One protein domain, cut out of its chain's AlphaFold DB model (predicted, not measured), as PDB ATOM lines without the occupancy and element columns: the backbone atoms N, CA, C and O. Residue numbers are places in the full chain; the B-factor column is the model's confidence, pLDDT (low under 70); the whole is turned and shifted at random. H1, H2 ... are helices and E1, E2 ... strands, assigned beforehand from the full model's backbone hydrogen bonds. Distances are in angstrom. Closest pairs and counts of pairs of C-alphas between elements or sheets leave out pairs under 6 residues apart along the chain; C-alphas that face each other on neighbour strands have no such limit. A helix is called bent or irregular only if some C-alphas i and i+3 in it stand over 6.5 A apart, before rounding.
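This is residues 28 to 161 of the 164 residues of an uncharacterized protein of Limnobacter sp. CACIAM 66H1 (UniProt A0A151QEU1). You are looking at one strongly twisted sheet of seven strands folded back on itself, so that E1, E2 and E3 face E5, E6 and E7, with the long, sharply bent E4 as the hinge. H1 packs across E2 and E3, while short H2 lies beyond the sheet, at the same end of the long axis as the loop of residues 62 to 76; the loop between E4 and E5 reaches toward the other end. The 134 printed residues hold two named helices and seven named strands in the order H1 E1 E2 E3 E4 E5 H2 E6 E7, a mixed class. The sheet's order is E1 - E2 - E3 - E4 - E5 - E6 - E7, all antiparallel. The whole is compact, with a radius of gyration of the C-alphas of 16.0 A, yet elongated, spanning 53 by 31 by 23 A.

Find C-alpha 28 at (87.879, -28.156, -40.854); from there H1 runs 11.8 A to residue 36. Next come E1, residues 38 to 41, 10.1 A; E2, 54 to 61, 23.6 A; and E3, 77 to 84, 22.5 A. E4, residues 92 to 108, bends by 130 degrees at residue 104, whose C-alpha is at (93.671, -37.052, -63.844); its ends are 19.8 A apart. E5, residues 120 to 128, covers 26.0 A, H2, 132 to 137, 8.8 A, and E6, 145 to 153, 26.1 A. E7, residues 157 to 160, covers 9.6 A and ends at (97.259, -49.263, -51.989).

E1 to E5 form a meander, each strand the antiparallel neighbour of the one before. Look for N 40 and O 57, 2.8 A apart, between E1 and E2, and N 58 and O 80, 2.8 A, between E2 and E3. The pairing of E4 is staggered: residues 92 to 101 pair with E3, as at N 95 and O 81, 2.9 A, and residues 102 to 108 with E5, as at N 107 and O 124, 2.9 A. E5 and E6 are antiparallel neighbours, with N 150 and O 123 within hydrogen-bond range at 2.8 A. E6 and E7, a hairpin, are antiparallel neighbours too, with N 160 and O 149 within hydrogen-bond range at 2.8 A. H1 is on the sheet at a height of 8.5 A, over E2 and E3; it runs across the strands, at 82 degrees to E2 on the local plane, and its closest C-alphas to E2 are those of Asn 33 and Thr 60, 5.8 A. H2 is not on the sheet. In H1 and H2 every O i to N i+4 pair is within hydrogen-bond range.

The C-alphas farthest apart are those of Leu 69 and Glu 115, 53.6 A. The printed part has no cut. The links E1 to E2, E2 to E3 and E4 to E5 are long. Mean pLDDT of the printed part is 88.7; look for values under 70 at residues 69 to 72 and 112 to 117.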
ATOM      1  N   LYS A  28      87.186 -29.153 -40.030       86.38
ATOM      2  CA  LYS A  28      87.879 -28.156 -40.854       86.38
ATOM      3  C   LYS A  28      88.131 -28.654 -42.279       86.38
ATOM      4  O   LYS A  28      88.034 -27.877 -43.231       86.38
ATOM      5  N   THR A  29      88.464 -29.931 -42.436       86.12
ATOM      6  CA  THR A  29      88.678 -30.561 -43.744       86.12
ATOM      7  C   THR A  29      87.367 -30.634 -44.518       86.12
ATOM      8  O   THR A  29      87.346 -30.272 -45.697       86.12
ATOM      9  N   LEU A  30      86.261 -30.992 -43.860       86.62
ATOM     10  CA  LEU A  30      84.926 -30.969 -44.467       86.62
ATOM     11  C   LEU A  30      84.529 -29.553 -44.908       86.62
ATOM     12  O   LEU A  30      84.190 -29.352 -46.074       86.62
ATOM     13  N   LEU A  31      84.649 -28.555 -44.029       88.88
ATOM     14  CA  LEU A  31      84.328 -27.156 -44.344       88.88
ATOM     15  C   LEU A  31      85.155 -26.614 -45.515       88.88
ATOM     16  O   LEU A  31      84.621 -25.927 -46.384       88.88
ATOM     17  N   ASN A  32      86.447 -26.947 -45.578       88.06
ATOM     18  CA  ASN A  32      87.297 -26.545 -46.697       88.06
ATOM     19  C   ASN A  32      86.845 -27.168 -48.023       88.06
ATOM     20  O   ASN A  32      86.828 -26.465 -49.034       88.06
ATOM     21  N   ASN A  33      86.455 -28.446 -48.022       89.62
ATOM     22  CA  ASN A  33      85.933 -29.108 -49.220       89.62
ATOM     23  C   ASN A  33      84.574 -28.536 -49.642       89.62
ATOM     24  O   ASN A  33      84.333 -28.371 -50.833       89.62
ATOM     25  N   LEU A  34      83.713 -28.157 -48.695       90.19
ATOM     26  CA  LEU A  34      82.445 -27.489 -49.007       90.19
ATOM     27  C   LEU A  34      82.649 -26.083 -49.591       90.19
ATOM     28  O   LEU A  34      81.906 -25.675 -50.480       90.19
ATOM     29  N   ALA A  35      83.639 -25.336 -49.097       91.06
ATOM     30  CA  ALA A  35      83.876 -23.956 -49.517       91.06
ATOM     31  C   ALA A  35      84.700 -23.832 -50.811       91.06
ATOM     32  O   ALA A  35      84.468 -22.917 -51.600       91.06
ATOM     33  N   TYR A  36      85.684 -24.711 -51.012       90.56
ATOM     34  CA  TYR A  36      86.688 -24.582 -52.078       90.56
ATOM     35  C   TYR A  36      86.909 -25.865 -52.884       90.56
ATOM     36  O   TYR A  36      87.725 -25.858 -53.806       90.56
ATOM     37  N   GLY A  37      86.244 -26.960 -52.516       91.75
ATOM     38  CA  GLY A  37      86.445 -28.254 -53.145       91.75
ATOM     39  C   GLY A  37      85.780 -28.341 -54.514       91.75
ATOM     40  O   GLY A  37      84.666 -27.858 -54.725       91.75
ATOM     41  N   GLN A  38      86.453 -29.000 -55.448       95.06
ATOM     42  CA  GLN A  38      85.866 -29.422 -56.711       95.06
ATOM     43  C   GLN A  38      85.313 -30.840 -56.563       95.06
ATOM     44  O   GLN A  38      86.054 -31.757 -56.221       95.06
ATOM     45  N   LEU A  39      84.023 -31.022 -56.853       96.25
ATOM     46  CA  LEU A  39      83.371 -32.331 -56.868       96.25
ATOM     47  C   LEU A  39      83.583 -33.023 -58.217       96.25
ATOM     48  O   LEU A  39      83.350 -32.437 -59.277       96.25
ATOM     49  N   ILE A  40      83.983 -34.289 -58.165       97.44
ATOM     50  CA  ILE A  40      84.203 -35.163 -59.316       97.44
ATOM     51  C   ILE A  40      83.405 -36.448 -59.102       97.44
ATOM     52  O   ILE A  40      83.607 -37.178 -58.132       97.44
ATOM     53  N   GLU A  41      82.494 -36.751 -60.023       96.56
ATOM     54  CA  GLU A  41      81.681 -37.966 -59.964       96.56
ATOM     55  C   GLU A  41      82.447 -39.158 -60.543       96.56
ATOM     56  O   GLU A  41      82.564 -39.320 -61.761       96.56
ATOM     57  N   LEU A  42      82.953 -40.039 -59.675       96.94
ATOM     58  CA  LEU A  42      83.755 -41.183 -60.114       96.94
ATOM     59  C   LEU A  42      82.914 -42.211 -60.881       96.94
ATOM     60  O   LEU A  42      83.437 -42.909 -61.749       96.94
ATOM     61  N   ASN A  43      81.600 -42.281 -60.636       94.50
ATOM     62  CA  ASN A  43      80.690 -43.170 -61.368       94.50
ATOM     63  C   ASN A  43      80.550 -42.835 -62.863       94.50
ATOM     64  O   ASN A  43      80.104 -43.701 -63.619       94.50
ATOM     65  N   GLN A  44      80.933 -41.631 -63.303       95.00
ATOM     66  CA  GLN A  44      80.912 -41.256 -64.724       95.00
ATOM     67  C   GLN A  44      82.056 -41.908 -65.520       95.00
ATOM     68  O   GLN A  44      81.972 -42.035 -66.742       95.00
ATOM     69  N   TYR A  45      83.106 -42.369 -64.835       94.94
ATOM     70  CA  TYR A  45      84.215 -43.097 -65.442       94.94
ATOM     71  C   TYR A  45      83.837 -44.563 -65.693       94.94
ATOM     72  O   TYR A  45      82.974 -45.128 -65.012       94.94
ATOM     73  N   SER A  46      84.474 -45.190 -66.688       91.62
ATOM     74  CA  SER A  46      84.171 -46.562 -67.129       91.62
ATOM     75  C   SER A  46      82.668 -46.782 -67.380       91.62
ATOM     76  O   SER A  46      81.994 -47.536 -66.672       91.62
ATOM     77  N   SER A  47      82.110 -46.064 -68.360       86.81
ATOM     78  CA  SER A  47      80.690 -46.159 -68.727       86.81
ATOM     79  C   SER A  47      80.291 -47.586 -69.117       86.81
ATOM     80  O   SER A  47      81.042 -48.277 -69.803       86.81
ATOM     81  N   GLY A  48      79.085 -48.009 -68.731       82.19
ATOM     82  CA  GLY A  48      78.531 -49.324 -69.083       82.19
ATOM     83  C   GLY A  48      78.871 -50.451 -68.104       82.19
ATOM     84  O   GLY A  48      78.318 -51.537 -68.226       82.19
ATOM     85  N   GLN A  49      79.726 -50.200 -67.111       84.50
ATOM     86  CA  GLN A  49      79.928 -51.115 -65.990       84.50
ATOM     87  C   GLN A  49      78.864 -50.879 -64.915       84.50
ATOM     88  O   GLN A  49      78.582 -49.729 -64.562       84.50
ATOM     89  N   GLN A  50      78.305 -51.966 -64.381       83.12
ATOM     90  CA  GLN A  50      77.459 -51.917 -63.193       83.12
ATOM     91  C   GLN A  50      78.321 -51.557 -61.979       83.12
ATOM     92  O   GLN A  50      79.398 -52.121 -61.790       83.12
ATOM     93  N   LYS A  51      77.860 -50.596 -61.178       88.56
ATOM     94  CA  LYS A  51      78.576 -50.083 -60.005       88.56
ATOM     95  C   LYS A  51      77.704 -50.316 -58.779       88.56
ATOM     96  O   LYS A  51      76.550 -49.904 -58.790       88.56
ATOM     97  N   GLY A  52      78.253 -50.979 -57.762       87.56
ATOM     98  CA  GLY A  52      77.544 -51.262 -56.508       87.56
ATOM     99  C   GLY A  52      77.527 -50.088 -55.529       87.56
ATOM    100  O   GLY A  52      76.696 -50.058 -54.638       87.56
ATOM    101  N   LEU A  53      78.410 -49.102 -55.719       92.00
ATOM    102  CA  LEU A  53      78.550 -47.939 -54.841       92.00
ATOM    103  C   LEU A  53      78.541 -46.633 -55.639       92.00
ATOM    104  O   LEU A  53      79.079 -46.556 -56.754       92.00
ATOM    105  N   MET A  54      77.979 -45.584 -55.047       93.38
ATOM    106  CA  MET A  54      78.113 -44.208 -55.508       93.38
ATOM    107  C   MET A  54      79.357 -43.573 -54.881       93.38
ATOM    108  O   MET A  54      79.453 -43.425 -53.668       93.38
ATOM    109  N   LEU A  55      80.304 -43.172 -55.723       95.56
ATOM    110  CA  LEU A  55      81.595 -42.620 -55.342       95.56
ATOM    111  C   LEU A  55      81.776 -41.213 -55.915       95.56
ATOM    112  O   LEU A  55      81.648 -40.983 -57.124       95.56
ATOM    113  N   ARG A  56      82.144 -40.268 -55.050       96.25
ATOM    114  CA  ARG A  56      82.523 -38.905 -55.452       96.25
ATOM    115  C   ARG A  56      83.862 -38.543 -54.834       96.25
ATOM    116  O   ARG A  56      84.081 -38.813 -53.658       96.25
ATOM    117  N   LEU A  57      84.731 -37.927 -55.622       97.38
ATOM    118  CA  LEU A  57      86.011 -37.388 -55.180       97.38
ATOM    119  C   LEU A  57      85.880 -35.871 -55.048       97.38
ATOM    120  O   LEU A  57      85.394 -35.212 -55.964       97.38
ATOM    121  N   PHE A  58      86.320 -35.324 -53.926       96.88
ATOM    122  CA  PHE A  58      86.471 -33.893 -53.724       96.88
ATOM    123  C   PHE A  58      87.952 -33.546 -53.756       96.88
ATOM    124  O   PHE A  58      88.741 -34.137 -53.019       96.88
ATOM    125  N   GLU A  59      88.324 -32.583 -54.593       95.56
ATOM    126  CA  GLU A  59      89.677 -32.032 -54.652       95.56
ATOM    127  C   GLU A  59      89.707 -30.644 -54.024       95.56
ATOM    128  O   GLU A  59      88.998 -29.748 -54.479       95.56
ATOM    129  N   THR A  60      90.564 -30.425 -53.029       94.75
ATOM    130  CA  THR A  60      90.750 -29.097 -52.420       94.75
ATOM    131  C   THR A  60      92.220 -28.685 -52.465       94.75
ATOM    132  O   THR A  60      93.072 -29.499 -52.103       94.75
ATOM    133  N   PRO A  61      92.556 -27.432 -52.831       91.94
ATOM    134  CA  PRO A  61      93.937 -26.957 -52.834       91.94
ATOM    135  C   PRO A  61      94.650 -27.180 -51.494       91.94
ATOM    136  O   PRO A  61      94.213 -26.682 -50.450       91.94
ATOM    137  N   ALA A  62      95.778 -27.886 -51.525       89.19
ATOM    138  CA  ALA A  62      96.669 -28.028 -50.383       89.19
ATOM    139  C   ALA A  62      97.411 -26.697 -50.166       89.19
ATOM    140  O   ALA A  62      98.076 -26.189 -51.071       89.19
ATOM    141  N   ARG A  63      97.247 -26.092 -48.982       81.69
ATOM    142  CA  ARG A  63      97.810 -24.765 -48.644       81.69
ATOM    143  C   ARG A  63      99.137 -24.832 -47.883       81.69
ATOM    144  O   ARG A  63      99.707 -23.794 -47.565       81.69
ATOM    145  N   ASP A  64      99.601 -26.035 -47.574       79.44
ATOM    146  CA  ASP A  64     100.841 -26.335 -46.857       79.44
ATOM    147  C   ASP A  64     102.062 -26.471 -47.786       79.44
ATOM    148  O   ASP A  64     103.189 -26.548 -47.303       79.44
ATOM    149  N   GLU A  65     101.868 -26.460 -49.110       74.06
ATOM    150  CA  GLU A  65     102.941 -26.632 -50.095       74.06
ATOM    151  C   GLU A  65     103.106 -25.409 -51.016       74.06
ATOM    152  O   GLU A  65     102.134 -24.852 -51.531       74.06
ATOM    153  N   THR A  66     104.357 -25.017 -51.285       77.62
ATOM    154  CA  THR A  66     104.710 -23.941 -52.227       77.62
ATOM    155  C   THR A  66     105.575 -24.488 -53.360       77.62
ATOM    156  O   THR A  66     106.565 -25.181 -53.134       77.62
ATOM    157  N   CYS A  67     105.191 -24.210 -54.611       78.88
ATOM    158  CA  CYS A  67     105.789 -24.866 -55.787       78.88
ATOM    159  C   CYS A  67     106.245 -23.892 -56.879       78.88
ATOM    160  O   CYS A  67     106.543 -24.288 -58.006       78.88
ATOM    161  N   GLY A  68     106.371 -22.611 -56.541       71.44
ATOM    162  CA  GLY A  68     106.828 -21.574 -57.456       71.44
ATOM    163  C   GLY A  68     107.164 -20.270 -56.744       71.44
ATOM    164  O   GLY A  68     107.092 -20.177 -55.522       71.44
ATOM    165  N   LEU A  69     107.554 -19.279 -57.548       60.78
ATOM    166  CA  LEU A  69     107.913 -17.932 -57.095       60.78
ATOM    167  C   LEU A  69     106.676 -17.066 -56.822       60.78
ATOM    168  O   LEU A  69     106.738 -16.168 -55.991       60.78
ATOM    169  N   GLU A  70     105.560 -17.344 -57.503       61.72
ATOM    170  CA  GLU A  70     104.304 -16.627 -57.298       61.72
ATOM    171  C   GLU A  70     103.418 -17.344 -56.279       61.72
ATOM    172  O   GLU A  70     103.037 -18.508 -56.437       61.72
ATOM    173  N   THR A  71     103.074 -16.616 -55.222       59.34
ATOM    174  CA  THR A  71     102.101 -17.020 -54.213       59.34
ATOM    175  C   THR A  71     100.704 -17.010 -54.840       59.34
ATOM    176  O   THR A  71     100.176 -15.941 -55.135       59.34
ATOM    177  N   GLY A  72     100.092 -18.175 -55.059       67.81
ATOM    178  CA  GLY A  72      98.682 -18.249 -55.472       67.81
ATOM    179  C   GLY A  72      98.321 -19.430 -56.366       67.81
ATOM    180  O   GLY A  72      97.169 -19.853 -56.373       67.81
ATOM    181  N   ALA A  73      99.285 -20.006 -57.088       75.00
ATOM    182  CA  ALA A  73      99.040 -21.228 -57.845       75.00
ATOM    183  C   ALA A  73      98.959 -22.436 -56.899       75.00
ATOM    184  O   ALA A  73      99.889 -22.689 -56.131       75.00
ATOM    185  N   THR A  74      97.874 -23.210 -56.991       87.56
ATOM    186  CA  THR A  74      97.745 -24.486 -56.281       87.56
ATOM    187  C   THR A  74      98.903 -25.406 -56.648       87.56
ATOM    188  O   THR A  74      99.120 -25.685 -57.830       87.56
ATOM    189  N   CYS A  75      99.645 -25.876 -55.645       91.38
ATOM    190  CA  CYS A  75     100.729 -26.821 -55.874       91.38
ATOM    191  C   CYS A  75     100.210 -28.255 -56.058       91.38
ATOM    192  O   CYS A  75     100.503 -28.895 -57.069       91.38
ATOM    193  N   LYS A  76      99.439 -28.738 -55.083       93.88
ATOM    194  CA  LYS A  76      98.789 -30.052 -55.055       93.88
ATOM    195  C   LYS A  76      97.389 -29.900 -54.470       93.88
ATOM    196  O   LYS A  76      97.118 -28.895 -53.813       93.88
ATOM    197  N   ASN A  77      96.541 -30.901 -54.662       94.75
ATOM    198  CA  ASN A  77      95.265 -31.016 -53.968       94.75
ATOM    199  C   ASN A  77      95.339 -32.093 -52.880       94.75
ATOM    200  O   ASN A  77      96.067 -33.082 -53.013       94.75
ATOM    201  N   ASN A  78      94.568 -31.872 -51.818       95.12
ATOM    202  CA  ASN A  78      94.114 -32.903 -50.894       95.12
ATOM    203  C   ASN A  78      92.800 -33.491 -51.417       95.12
ATOM    204  O   ASN A  78      92.060 -32.810 -52.135       95.12
ATOM    205  N   HIS A  79      92.498 -34.721 -51.005       95.38
ATOM    206  CA  HIS A  79      91.376 -35.476 -51.544       95.38
ATOM    207  C   HIS A  79      90.497 -36.061 -50.442       95.38
ATOM    208  O   HIS A  79      90.996 -36.711 -49.521       95.38
ATOM    209  N   LEU A  80      89.184 -35.872 -50.576       95.25
ATOM    210  CA  LEU A  80      88.181 -36.656 -49.858       95.25
ATOM    211  C   LEU A  80      87.423 -37.529 -50.846       95.25
ATOM    212  O   LEU A  80      87.096 -37.081 -51.942       95.25
ATOM    213  N   ILE A  81      87.077 -38.741 -50.441       94.88
ATOM    214  CA  ILE A  81      86.145 -39.587 -51.176       94.88
ATOM    215  C   ILE A  81      84.896 -39.812 -50.334       94.88
ATOM    216  O   ILE A  81      84.980 -40.113 -49.146       94.88
ATOM    217  N   THR A  82      83.730 -39.649 -50.951       94.00
ATOM    218  CA  THR A  82      82.455 -40.044 -50.354       94.00
ATOM    219  C   THR A  82      81.993 -41.344 -50.978       94.00
ATOM    220  O   THR A  82      81.966 -41.446 -52.208       94.00
ATOM    221  N   VAL A  83      81.583 -42.282 -50.138       94.38
ATOM    222  CA  VAL A  83      81.028 -43.581 -50.511       94.38
ATOM    223  C   VAL A  83      79.570 -43.597 -50.083       94.38
ATOM    224  O   VAL A  83      79.285 -43.243 -48.943       94.38
ATOM    225  N   ALA A  84      78.658 -43.969 -50.977       93.38
ATOM    226  CA  ALA A  84      77.252 -44.146 -50.643       93.38
ATOM    227  C   ALA A  84      76.653 -45.403 -51.285       93.38
ATOM    228  O   ALA A  84      77.002 -45.734 -52.424       93.38
ATOM    229  N   THR A  85      75.752 -46.081 -50.573       92.06
ATOM    230  CA  THR A  85      74.968 -47.204 -51.118       92.06
ATOM    231  C   THR A  85      73.802 -46.709 -51.985       92.06
ATOM    232  O   THR A  85      73.495 -45.513 -52.020       92.06
ATOM    233  N   PHE A  86      73.165 -47.616 -52.734       88.31
ATOM    234  CA  PHE A  86      72.012 -47.312 -53.600       88.31
ATOM    235  C   PHE A  86      70.650 -47.650 -52.956       88.31
ATOM    236  O   PHE A  86      69.658 -47.814 -53.667       88.31
ATOM    237  N   ASP A  87      70.593 -47.745 -51.628       86.50
ATOM    238  CA  ASP A  87      69.391 -48.133 -50.882       86.50
ATOM    239  C   ASP A  87      68.381 -46.986 -50.715       86.50
ATOM    240  O   ASP A  87      68.673 -45.819 -50.978       86.50
ATOM    241  N   GLU A  88      67.176 -47.307 -50.224       85.25
ATOM    242  CA  GLU A  88      66.141 -46.307 -49.901       85.25
ATOM    243  C   GLU A  88      66.614 -45.284 -48.856       85.25
ATOM    244  O   GLU A  88      66.247 -44.108 -48.915       85.25
ATOM    245  N   LEU A  89      67.448 -45.734 -47.915       87.94
ATOM    246  CA  LEU A  89      68.150 -44.914 -46.932       87.94
ATOM    247  C   LEU A  89      69.656 -45.122 -47.134       87.94
ATOM    248  O   LEU A  89      70.220 -46.024 -46.517       87.94
ATOM    249  N   PRO A  90      70.307 -44.329 -48.006       86.25
ATOM    250  CA  PRO A  90      71.712 -44.527 -48.329       86.25
ATOM    251  C   PRO A  90      72.594 -44.385 -47.095       86.25
ATOM    252  O   PRO A  90      72.555 -43.361 -46.404       86.25
ATOM    253  N   GLU A  91      73.447 -45.374 -46.857       87.88
ATOM    254  CA  GLU A  91      74.546 -45.212 -45.915       87.88
ATOM    255  C   GLU A  91      75.663 -44.426 -46.590       87.88
ATOM    256  O   GLU A  91      76.026 -44.719 -47.729       87.88
ATOM    257  N   VAL A  92      76.196 -43.409 -45.906       90.38
ATOM    258  CA  VAL A  92      77.212 -42.507 -46.460       90.38
ATOM    259  C   VAL A  92      78.436 -42.482 -45.565       90.38
ATOM    260  O   VAL A  92      78.333 -42.257 -44.361       90.38
ATOM    261  N   GLN A  93      79.604 -42.635 -46.178       91.12
ATOM    262  CA  GLN A  93      80.890 -42.473 -45.518       91.12
ATOM    263  C   GLN A  93      81.764 -41.471 -46.250       91.12
ATOM    264  O   GLN A  93      81.663 -41.304 -47.467       91.12
ATOM    265  N   VAL A  94      82.636 -40.806 -45.498       91.75
ATOM    266  CA  VAL A  94      83.607 -39.852 -46.030       91.75
ATOM    267  C   VAL A  94      84.980 -40.259 -45.537       91.75
ATOM    268  O   VAL A  94      85.170 -40.460 -44.342       91.75
ATOM    269  N   HIS A  95      85.932 -40.348 -46.456       91.94
ATOM    270  CA  HIS A  95      87.293 -40.777 -46.166       91.94
ATOM    271  C   HIS A  95      88.301 -39.802 -46.758       91.94
ATOM    272  O   HIS A  95      88.101 -39.274 -47.853       91.94
ATOM    273  N   THR A  96      89.400 -39.568 -46.043       92.38
ATOM    274  CA  THR A  96      90.526 -38.773 -46.554       92.38
ATOM    275  C   THR A  96      91.529 -39.690 -47.232       92.38
ATOM    276  O   THR A  96      91.999 -40.640 -46.610       92.38
ATOM    277  N   LEU A  97      91.883 -39.396 -48.485       93.62
ATOM    278  CA  LEU A  97      92.951 -40.123 -49.172       93.62
ATOM    279  C   LEU A  97      94.317 -39.552 -48.778       93.62
ATOM    280  O   LEU A  97      94.472 -38.341 -48.592       93.62
ATOM    281  N   GLN A  98      95.319 -40.422 -48.694       93.31
ATOM    282  CA  GLN A  98      96.706 -40.038 -48.428       93.31
ATOM    283  C   GLN A  98      97.374 -39.451 -49.677       93.31
ATOM    284  O   GLN A  98      98.259 -38.595 -49.573       93.31
ATOM    285  N   ALA A  99      96.943 -39.874 -50.867       93.06
ATOM    286  CA  ALA A  99      97.419 -39.325 -52.125       93.06
ATOM    287  C   ALA A  99      97.188 -37.807 -52.228       93.06
ATOM    288  O   ALA A  99      96.061 -37.311 -52.208       93.06
ATOM    289  N   LYS A 100      98.284 -37.067 -52.433       94.50
ATOM    290  CA  LYS A 100      98.281 -35.640 -52.779       94.50
ATOM    291  C   LYS A 100      98.712 -35.447 -54.230       94.50
ATOM    292  O   LYS A 100      99.676 -36.066 -54.679       94.50
ATOM    293  N   GLY A 101      98.047 -34.555 -54.956       95.00
ATOM    294  CA  GLY A 101      98.330 -34.318 -56.375       95.00
ATOM    295  C   GLY A 101      97.169 -33.652 -57.103       95.00
ATOM    296  O   GLY A 101      96.277 -33.120 -56.462       95.00
ATOM    297  N   GLU A 102      97.193 -33.655 -58.430       96.06
ATOM    298  CA  GLU A 102      96.047 -33.301 -59.284       96.06
ATOM    299  C   GLU A 102      95.448 -34.599 -59.834       96.06
ATOM    300  O   GLU A 102      96.162 -35.372 -60.484       96.06
ATOM    301  N   PHE A 103      94.165 -34.851 -59.583       97.69
ATOM    302  CA  PHE A 103      93.450 -35.975 -60.171       97.69
ATOM    303  C   PHE A 103      93.418 -35.861 -61.699       97.69
ATOM    304  O   PHE A 103      93.191 -34.798 -62.276       97.69
ATOM    305  N   VAL A 104      93.653 -36.984 -62.376       97.38
ATOM    306  CA  VAL A 104      93.671 -37.052 -63.844       97.38
ATOM    307  C   VAL A 104      92.531 -37.915 -64.365       97.38
ATOM    308  O   VAL A 104      91.820 -37.505 -65.282       97.38
ATOM    309  N   LYS A 105      92.382 -39.128 -63.826       97.31
ATOM    310  CA  LYS A 105      91.337 -40.073 -64.232       97.31
ATOM    311  C   LYS A 105      91.124 -41.164 -63.189       97.31
ATOM    312  O   LYS A 105      92.011 -41.435 -62.378       97.31
ATOM    313  N   ALA A 106      89.982 -41.832 -63.296       97.50
ATOM    314  CA  ALA A 106      89.672 -43.063 -62.588       97.50
ATOM    315  C   ALA A 106      89.387 -44.185 -63.591       97.50
ATOM    316  O   ALA A 106      88.744 -43.952 -64.616       97.50
ATOM    317  N   ASP A 107      89.836 -45.394 -63.275       96.00
ATOM    318  CA  ASP A 107      89.508 -46.612 -64.008       96.00
ATOM    319  C   ASP A 107      88.863 -47.604 -63.026       96.00
ATOM    320  O   ASP A 107      89.508 -48.057 -62.081       96.00
ATOM    321  N   TRP A 108      87.583 -47.931 -63.226       94.06
ATOM    322  CA  TRP A 108      86.905 -48.966 -62.438       94.06
ATOM    323  C   TRP A 108      87.407 -50.357 -62.827       94.06
ATOM    324  O   TRP A 108      87.483 -50.691 -64.018       94.06
ATOM    325  N   VAL A 109      87.737 -51.165 -61.821       90.81
ATOM    326  CA  VAL A 109      88.225 -52.534 -61.998       90.81
ATOM    327  C   VAL A 109      87.030 -53.481 -61.998       90.81
ATOM    328  O   VAL A 109      86.247 -53.520 -61.054       90.81
ATOM    329  N   VAL A 110      86.883 -54.251 -63.079       80.56
ATOM    330  CA  VAL A 110      85.788 -55.220 -63.214       80.56
ATOM    331  C   VAL A 110      86.086 -56.446 -62.345       80.56
ATOM    332  O   VAL A 110      87.122 -57.091 -62.556       80.56
ATOM    333  N   PRO A 111      85.192 -56.821 -61.414       70.50
ATOM    334  CA  PRO A 111      85.351 -58.032 -60.625       70.50
ATOM    335  C   PRO A 111      85.332 -59.265 -61.527       70.50
ATOM    336  O   PRO A 111      84.483 -59.399 -62.407       70.50
ATOM    337  N   LYS A 112      86.248 -60.207 -61.290       68.69
ATOM    338  CA  LYS A 112      86.271 -61.483 -62.028       68.69
ATOM    339  C   LYS A 112      85.092 -62.394 -61.664       68.69
ATOM    340  O   LYS A 112      84.771 -63.296 -62.429       68.69
ATOM    341  N   THR A 113      84.466 -62.160 -60.511       64.19
ATOM    342  CA  THR A 113      83.342 -62.929 -59.970       64.19
ATOM    343  C   THR A 113      82.186 -61.978 -59.635       64.19
ATOM    344  O   THR A 113      82.227 -61.319 -58.599       64.19
ATOM    345  N   PRO A 114      81.167 -61.862 -60.504       60.47
ATOM    346  CA  PRO A 114      80.118 -60.844 -60.381       60.47
ATOM    347  C   PRO A 114      79.145 -61.049 -59.206       60.47
ATOM    348  O   PRO A 114      78.398 -60.136 -58.877       60.47
ATOM    349  N   GLU A 115      79.141 -62.217 -58.557       56.47
ATOM    350  CA  GLU A 115      78.166 -62.555 -57.506       56.47
ATOM    351  C   GLU A 115      78.525 -62.017 -56.104       56.47
ATOM    352  O   GLU A 115      77.701 -62.090 -55.200       56.47
ATOM    353  N   THR A 116      79.725 -61.456 -55.900       53.47
ATOM    354  CA  THR A 116      80.227 -61.071 -54.561       53.47
ATOM    355  C   THR A 116      80.414 -59.566 -54.352       53.47
ATOM    356  O   THR A 116      81.060 -59.174 -53.387       53.47
ATOM    357  N   THR A 117      79.912 -58.712 -55.250       62.03
ATOM    358  CA  THR A 117      80.321 -57.290 -55.303       62.03
ATOM    359  C   THR A 117      79.216 -56.291 -54.987       62.03
ATOM    360  O   THR A 117      79.318 -55.123 -55.365       62.03
ATOM    361  N   VAL A 118      78.145 -56.737 -54.331       72.19
ATOM    362  CA  VAL A 118      77.188 -55.806 -53.725       72.19
ATOM    363  C   VAL A 118      77.954 -55.050 -52.630       72.19
ATOM    364  O   VAL A 118      78.705 -55.660 -51.872       72.19
ATOM    365  N   ASP A 119      77.881 -53.721 -52.654       81.88
ATOM    366  CA  ASP A 119      78.559 -52.815 -51.712       81.88
ATOM    367  C   ASP A 119      80.097 -52.834 -51.715       81.88
ATOM    368  O   ASP A 119      80.748 -52.450 -50.738       81.88
ATOM    369  N   GLN A 120      80.700 -53.239 -52.836       88.69
ATOM    370  CA  GLN A 120      82.148 -53.189 -53.036       88.69
ATOM    371  C   GLN A 120      82.521 -52.469 -54.333       88.69
ATOM    372  O   GLN A 120      81.804 -52.522 -55.337       88.69
ATOM    373  N   ALA A 121      83.676 -51.807 -54.325       91.38
ATOM    374  CA  ALA A 121      84.253 -51.189 -55.509       91.38
ATOM    375  C   ALA A 121      85.780 -51.274 -55.498       91.38
ATOM    376  O   ALA A 121      86.424 -51.063 -54.474       91.38
ATOM    377  N   GLU A 122      86.362 -51.515 -56.668       93.62
ATOM    378  CA  GLU A 122      87.798 -51.396 -56.890       93.62
ATOM    379  C   GLU A 122      88.063 -50.362 -57.987       93.62
ATOM    380  O   GLU A 122      87.441 -50.390 -59.056       93.62
ATOM    381  N   LEU A 123      88.977 -49.427 -57.723       94.94
ATOM    382  CA  LEU A 123      89.340 -48.365 -58.659       94.94
ATOM    383  C   LEU A 123      90.849 -48.192 -58.724       94.94
ATOM    384  O   LEU A 123      91.542 -48.272 -57.714       94.94
ATOM    385  N   VAL A 124      91.340 -47.840 -59.904       97.12
ATOM    386  CA  VAL A 124      92.670 -47.260 -60.069       97.12
ATOM    387  C   VAL A 124      92.496 -45.767 -60.294       97.12
ATOM    388  O   VAL A 124      91.926 -45.341 -61.302       97.12
ATOM    389  N   LEU A 125      92.979 -44.953 -59.359       97.69
ATOM    390  CA  LEU A 125      93.009 -43.503 -59.521       97.69
ATOM    391  C   LEU A 125      94.388 -43.082 -60.017       97.69
ATOM    392  O   LEU A 125      95.414 -43.501 -59.484       97.69
ATOM    393  N   THR A 126      94.416 -42.242 -61.047       98.12
ATOM    394  CA  THR A 126      95.649 -41.692 -61.612       98.12
ATOM    395  C   THR A 126      95.775 -40.222 -61.241       98.12
ATOM    396  O   THR A 126      94.881 -39.427 -61.536       98.12
ATOM    397  N   PHE A 127      96.921 -39.858 -60.670       97.81
ATOM    398  CA  PHE A 127      97.242 -38.506 -60.229       97.81
ATOM    399  C   PHE A 127      98.503 -37.988 -60.905       97.81
ATOM    400  O   PHE A 127      99.451 -38.728 -61.172       97.81
ATOM    401  N   ARG A 128      98.555 -36.679 -61.120       96.75
ATOM    402  CA  ARG A 128      99.797 -35.954 -61.369       96.75
ATOM    403  C   ARG A 128     100.355 -35.476 -60.032       96.75
ATOM    404  O   ARG A 128      99.615 -34.921 -59.230       96.75
ATOM    405  N   GLU A 129     101.658 -35.643 -59.810       94.81
ATOM    406  CA  GLU A 129     102.311 -35.258 -58.545       94.81
ATOM    407  C   GLU A 129     102.130 -33.772 -58.210       94.81
ATOM    408  O   GLU A 129     101.961 -33.415 -57.049       94.81
ATOM    409  N   TYR A 130     102.126 -32.916 -59.230       94.19
ATOM    410  CA  TYR A 130     101.960 -31.472 -59.109       94.19
ATOM    411  C   TYR A 130     100.876 -30.987 -60.055       94.19
ATOM    412  O   TYR A 130     100.800 -31.451 -61.192       94.19
ATOM    413  N   HIS A 131     100.113 -29.983 -59.637       92.94
ATOM    414  CA  HIS A 131      99.083 -29.367 -60.460       92.94
ATOM    415  C   HIS A 131      99.654 -28.854 -61.791       92.94
ATOM    416  O   HIS A 131     100.744 -28.262 -61.857       92.94
ATOM    417  N   ARG A 132      98.905 -29.023 -62.883       91.38
ATOM    418  CA  ARG A 132      99.325 -28.611 -64.232       91.38
ATOM    419  C   ARG A 132      99.734 -27.141 -64.326       91.38
ATOM    420  O   ARG A 132     100.632 -26.808 -65.092       91.38
ATOM    421  N   PHE A 133      99.096 -26.254 -63.562       88.88
ATOM    422  CA  PHE A 133      99.460 -24.833 -63.545       88.88
ATOM    423  C   PHE A 133     100.795 -24.594 -62.831       88.88
ATOM    424  O   PHE A 133     101.619 -23.846 -63.352       88.88
ATOM    425  N   ALA A 134     101.065 -25.299 -61.727       90.69
ATOM    426  CA  ALA A 134     102.350 -25.224 -61.035       90.69
ATOM    427  C   ALA A 134     103.500 -25.712 -61.930       90.69
ATOM    428  O   ALA A 134     104.507 -25.026 -62.071       90.69
ATOM    429  N   THR A 135     103.331 -26.845 -62.622       90.81
ATOM    430  CA  THR A 135     104.363 -27.373 -63.543       90.81
ATOM    431  C   THR A 135     104.575 -26.519 -64.799       90.81
ATOM    432  O   THR A 135     105.645 -26.580 -65.405       90.81
ATOM    433  N   ARG A 136     103.580 -25.718 -65.207       88.81
ATOM    434  CA  ARG A 136     103.730 -24.711 -66.273       88.81
ATOM    435  C   ARG A 136     104.506 -23.489 -65.790       88.81
ATOM    436  O   ARG A 136     105.373 -23.016 -66.514       88.81
ATOM    437  N   ALA A 137     104.206 -23.002 -64.586       88.56
ATOM    438  CA  ALA A 137     104.864 -21.839 -63.996       88.56
ATOM    439  C   ALA A 137     106.302 -22.139 -63.536       88.56
ATOM    440  O   ALA A 137     107.170 -21.272 -63.595       88.56
ATOM    441  N   ASN A 138     106.573 -23.373 -63.104       89.19
ATOM    442  CA  ASN A 138     107.885 -23.815 -62.651       89.19
ATOM    443  C   ASN A 138     108.329 -25.087 -63.400       89.19
ATOM    444  O   ASN A 138     108.056 -26.204 -62.949       89.19
ATOM    445  N   PRO A 139     109.071 -24.943 -64.518       87.62
ATOM    446  CA  PRO A 139     109.545 -26.074 -65.319       87.62
ATOM    447  C   PRO A 139     110.499 -27.034 -64.593       87.62
ATOM    448  O   PRO A 139     110.773 -28.111 -65.119       87.62
ATOM    449  N   LYS A 140     111.022 -26.666 -63.411       89.94
ATOM    450  CA  LYS A 140     111.877 -27.546 -62.593       89.94
ATOM    451  C   LYS A 140     111.081 -28.625 -61.856       89.94
ATOM    452  O   LYS A 140     111.676 -29.593 -61.392       89.94
ATOM    453  N   LEU A 141     109.761 -28.463 -61.727       90.56
ATOM    454  CA  LEU A 141     108.916 -29.470 -61.094       90.56
ATOM    455  C   LEU A 141     108.811 -30.715 -61.986       90.56
ATOM    456  O   LEU A 141     108.567 -30.595 -63.193       90.56
ATOM    457  N   PRO A 142     108.946 -31.921 -61.415       91.50
ATOM    458  CA  PRO A 142     108.809 -33.142 -62.183       91.50
ATOM    459  C   PRO A 142     107.362 -33.304 -62.661       91.50
ATOM    460  O   PRO A 142     106.402 -33.152 -61.912       91.50
ATOM    461  N   LYS A 143     107.191 -33.680 -63.929       93.00
ATOM    462  CA  LYS A 143     105.877 -33.991 -64.515       93.00
ATOM    463  C   LYS A 143     105.509 -35.460 -64.289       93.00
ATOM    464  O   LYS A 143     105.110 -36.148 -65.225       93.00
ATOM    465  N   LYS A 144     105.704 -35.948 -63.062       94.81
ATOM    466  CA  LYS A 144     105.438 -37.342 -62.699       94.81
ATOM    467  C   LYS A 144     103.941 -37.583 -62.539       94.81
ATOM    468  O   LYS A 144     103.190 -36.717 -62.089       94.81
ATOM    469  N   VAL A 145     103.541 -38.781 -62.931       96.56
ATOM    470  CA  VAL A 145     102.206 -39.338 -62.736       96.56
ATOM    471  C   VAL A 145     102.377 -40.575 -61.869       96.56
ATOM    472  O   VAL A 145     103.366 -41.295 -62.018       96.56
ATOM    473  N   PHE A 146     101.442 -40.798 -60.961       96.50
ATOM    474  CA  PHE A 146     101.396 -41.992 -60.134       96.50
ATOM    475  C   PHE A 146      99.960 -42.497 -60.044       96.50
ATOM    476  O   PHE A 146      99.009 -41.796 -60.397       96.50
ATOM    477  N   GLN A 147      99.824 -43.743 -59.616       97.50
ATOM    478  CA  GLN A 147      98.536 -44.389 -59.438       97.50
ATOM    479  C   GLN A 147      98.407 -44.867 -58.002       97.50
ATOM    480  O   GLN A 147      99.407 -45.221 -57.379       97.50
ATOM    481  N   ILE A 148      97.179 -44.887 -57.510       96.75
ATOM    482  CA  ILE A 148      96.801 -45.621 -56.307       96.75
ATOM    483  C   ILE A 148      95.660 -46.556 -56.679       96.75
ATOM    484  O   ILE A 148      94.815 -46.219 -57.515       96.75
ATOM    485  N   ASN A 149      95.637 -47.718 -56.044       96.44
ATOM    486  CA  ASN A 149      94.514 -48.631 -56.125       96.44
ATOM    487  C   ASN A 149      93.673 -48.438 -54.869       96.44
ATOM    488  O   ASN A 149      94.202 -48.455 -53.761       96.44
ATOM    489  N   LEU A 150      92.375 -48.255 -55.055       95.19
ATOM    490  CA  LEU A 150      91.405 -48.186 -53.980       95.19
ATOM    491  C   LEU A 150      90.608 -49.479 -53.967       95.19
ATOM    492  O   LEU A 150      90.043 -49.856 -54.996       95.19
ATOM    493  N   LYS A 151      90.537 -50.116 -52.802       93.94
ATOM    494  CA  LYS A 151      89.518 -51.124 -52.507       93.94
ATOM    495  C   LYS A 151      88.551 -50.525 -51.510       93.94
ATOM    496  O   LYS A 151      88.960 -50.062 -50.452       93.94
ATOM    497  N   ILE A 152      87.285 -50.491 -51.881       92.75
ATOM    498  CA  ILE A 152      86.249 -49.778 -51.151       92.75
ATOM    499  C   ILE A 152      85.163 -50.775 -50.796       92.75
ATOM    500  O   ILE A 152      84.697 -51.539 -51.643       92.75
ATOM    501  N   THR A 153      84.750 -50.722 -49.542       89.69
ATOM    502  CA  THR A 153      83.526 -51.350 -49.052       89.69
ATOM    503  C   THR A 153      82.601 -50.259 -48.527       89.69
ATOM    504  O   THR A 153      82.986 -49.091 -48.433       89.69
ATOM    505  N   GLN A 154      81.391 -50.628 -48.127       82.31
ATOM    506  CA  GLN A 154      80.481 -49.722 -47.427       82.31
ATOM    507  C   GLN A 154      81.080 -49.095 -46.160       82.31
ATOM    508  O   GLN A 154      80.640 -48.019 -45.762       82.31
ATOM    509  N   HIS A 155      82.061 -49.750 -45.527       84.31
ATOM    510  CA  HIS A 155      82.565 -49.367 -44.209       84.31
ATOM    511  C   HIS A 155      84.029 -48.949 -44.148       84.31
ATOM    512  O   HIS A 155      84.477 -48.464 -43.110       84.31
ATOM    513  N   ASP A 156      84.777 -49.166 -45.224       88.94
ATOM    514  CA  ASP A 156      86.219 -48.975 -45.208       88.94
ATOM    515  C   ASP A 156      86.770 -48.701 -46.605       88.94
ATOM    516  O   ASP A 156      86.189 -49.114 -47.620       88.94
ATOM    517  N   ILE A 157      87.924 -48.044 -46.634       91.56
ATOM    518  CA  ILE A 157      88.716 -47.821 -47.832       91.56
ATOM    519  C   ILE A 157      90.178 -48.195 -47.591       91.56
ATOM    520  O   ILE A 157      90.865 -47.645 -46.736       91.56
ATOM    521  N   GLU A 158      90.682 -49.097 -48.423       92.88
ATOM    522  CA  GLU A 158      92.094 -49.447 -48.465       92.88
ATOM    523  C   GLU A 158      92.765 -48.707 -49.630       92.88
ATOM    524  O   GLU A 158      92.444 -48.940 -50.801       92.88
ATOM    525  N   GLU A 159      93.709 -47.817 -49.311       92.94
ATOM    526  CA  GLU A 159      94.558 -47.135 -50.290       92.94
ATOM    527  C   GLU A 159      95.881 -47.888 -50.470       92.94
ATOM    528  O   GLU A 159      96.746 -47.904 -49.592       92.94
ATOM    529  N   ILE A 160      96.070 -48.485 -51.645       93.19
ATOM    530  CA  ILE A 160      97.259 -49.263 -51.989       93.19
ATOM    531  C   ILE A 160      98.074 -48.473 -53.010       93.19
ATOM    532  O   ILE A 160      97.701 -48.349 -54.178       93.19
ATOM    533  N   THR A 161      99.230 -47.963 -52.586       85.25
ATOM    534  CA  THR A 161     100.203 -47.372 -53.513       85.25
ATOM    535  C   THR A 161     101.080 -48.488 -54.097       85.25
ATOM    536  O   THR A 161     101.706 -49.217 -53.323       85.25
TER     537      THR A 161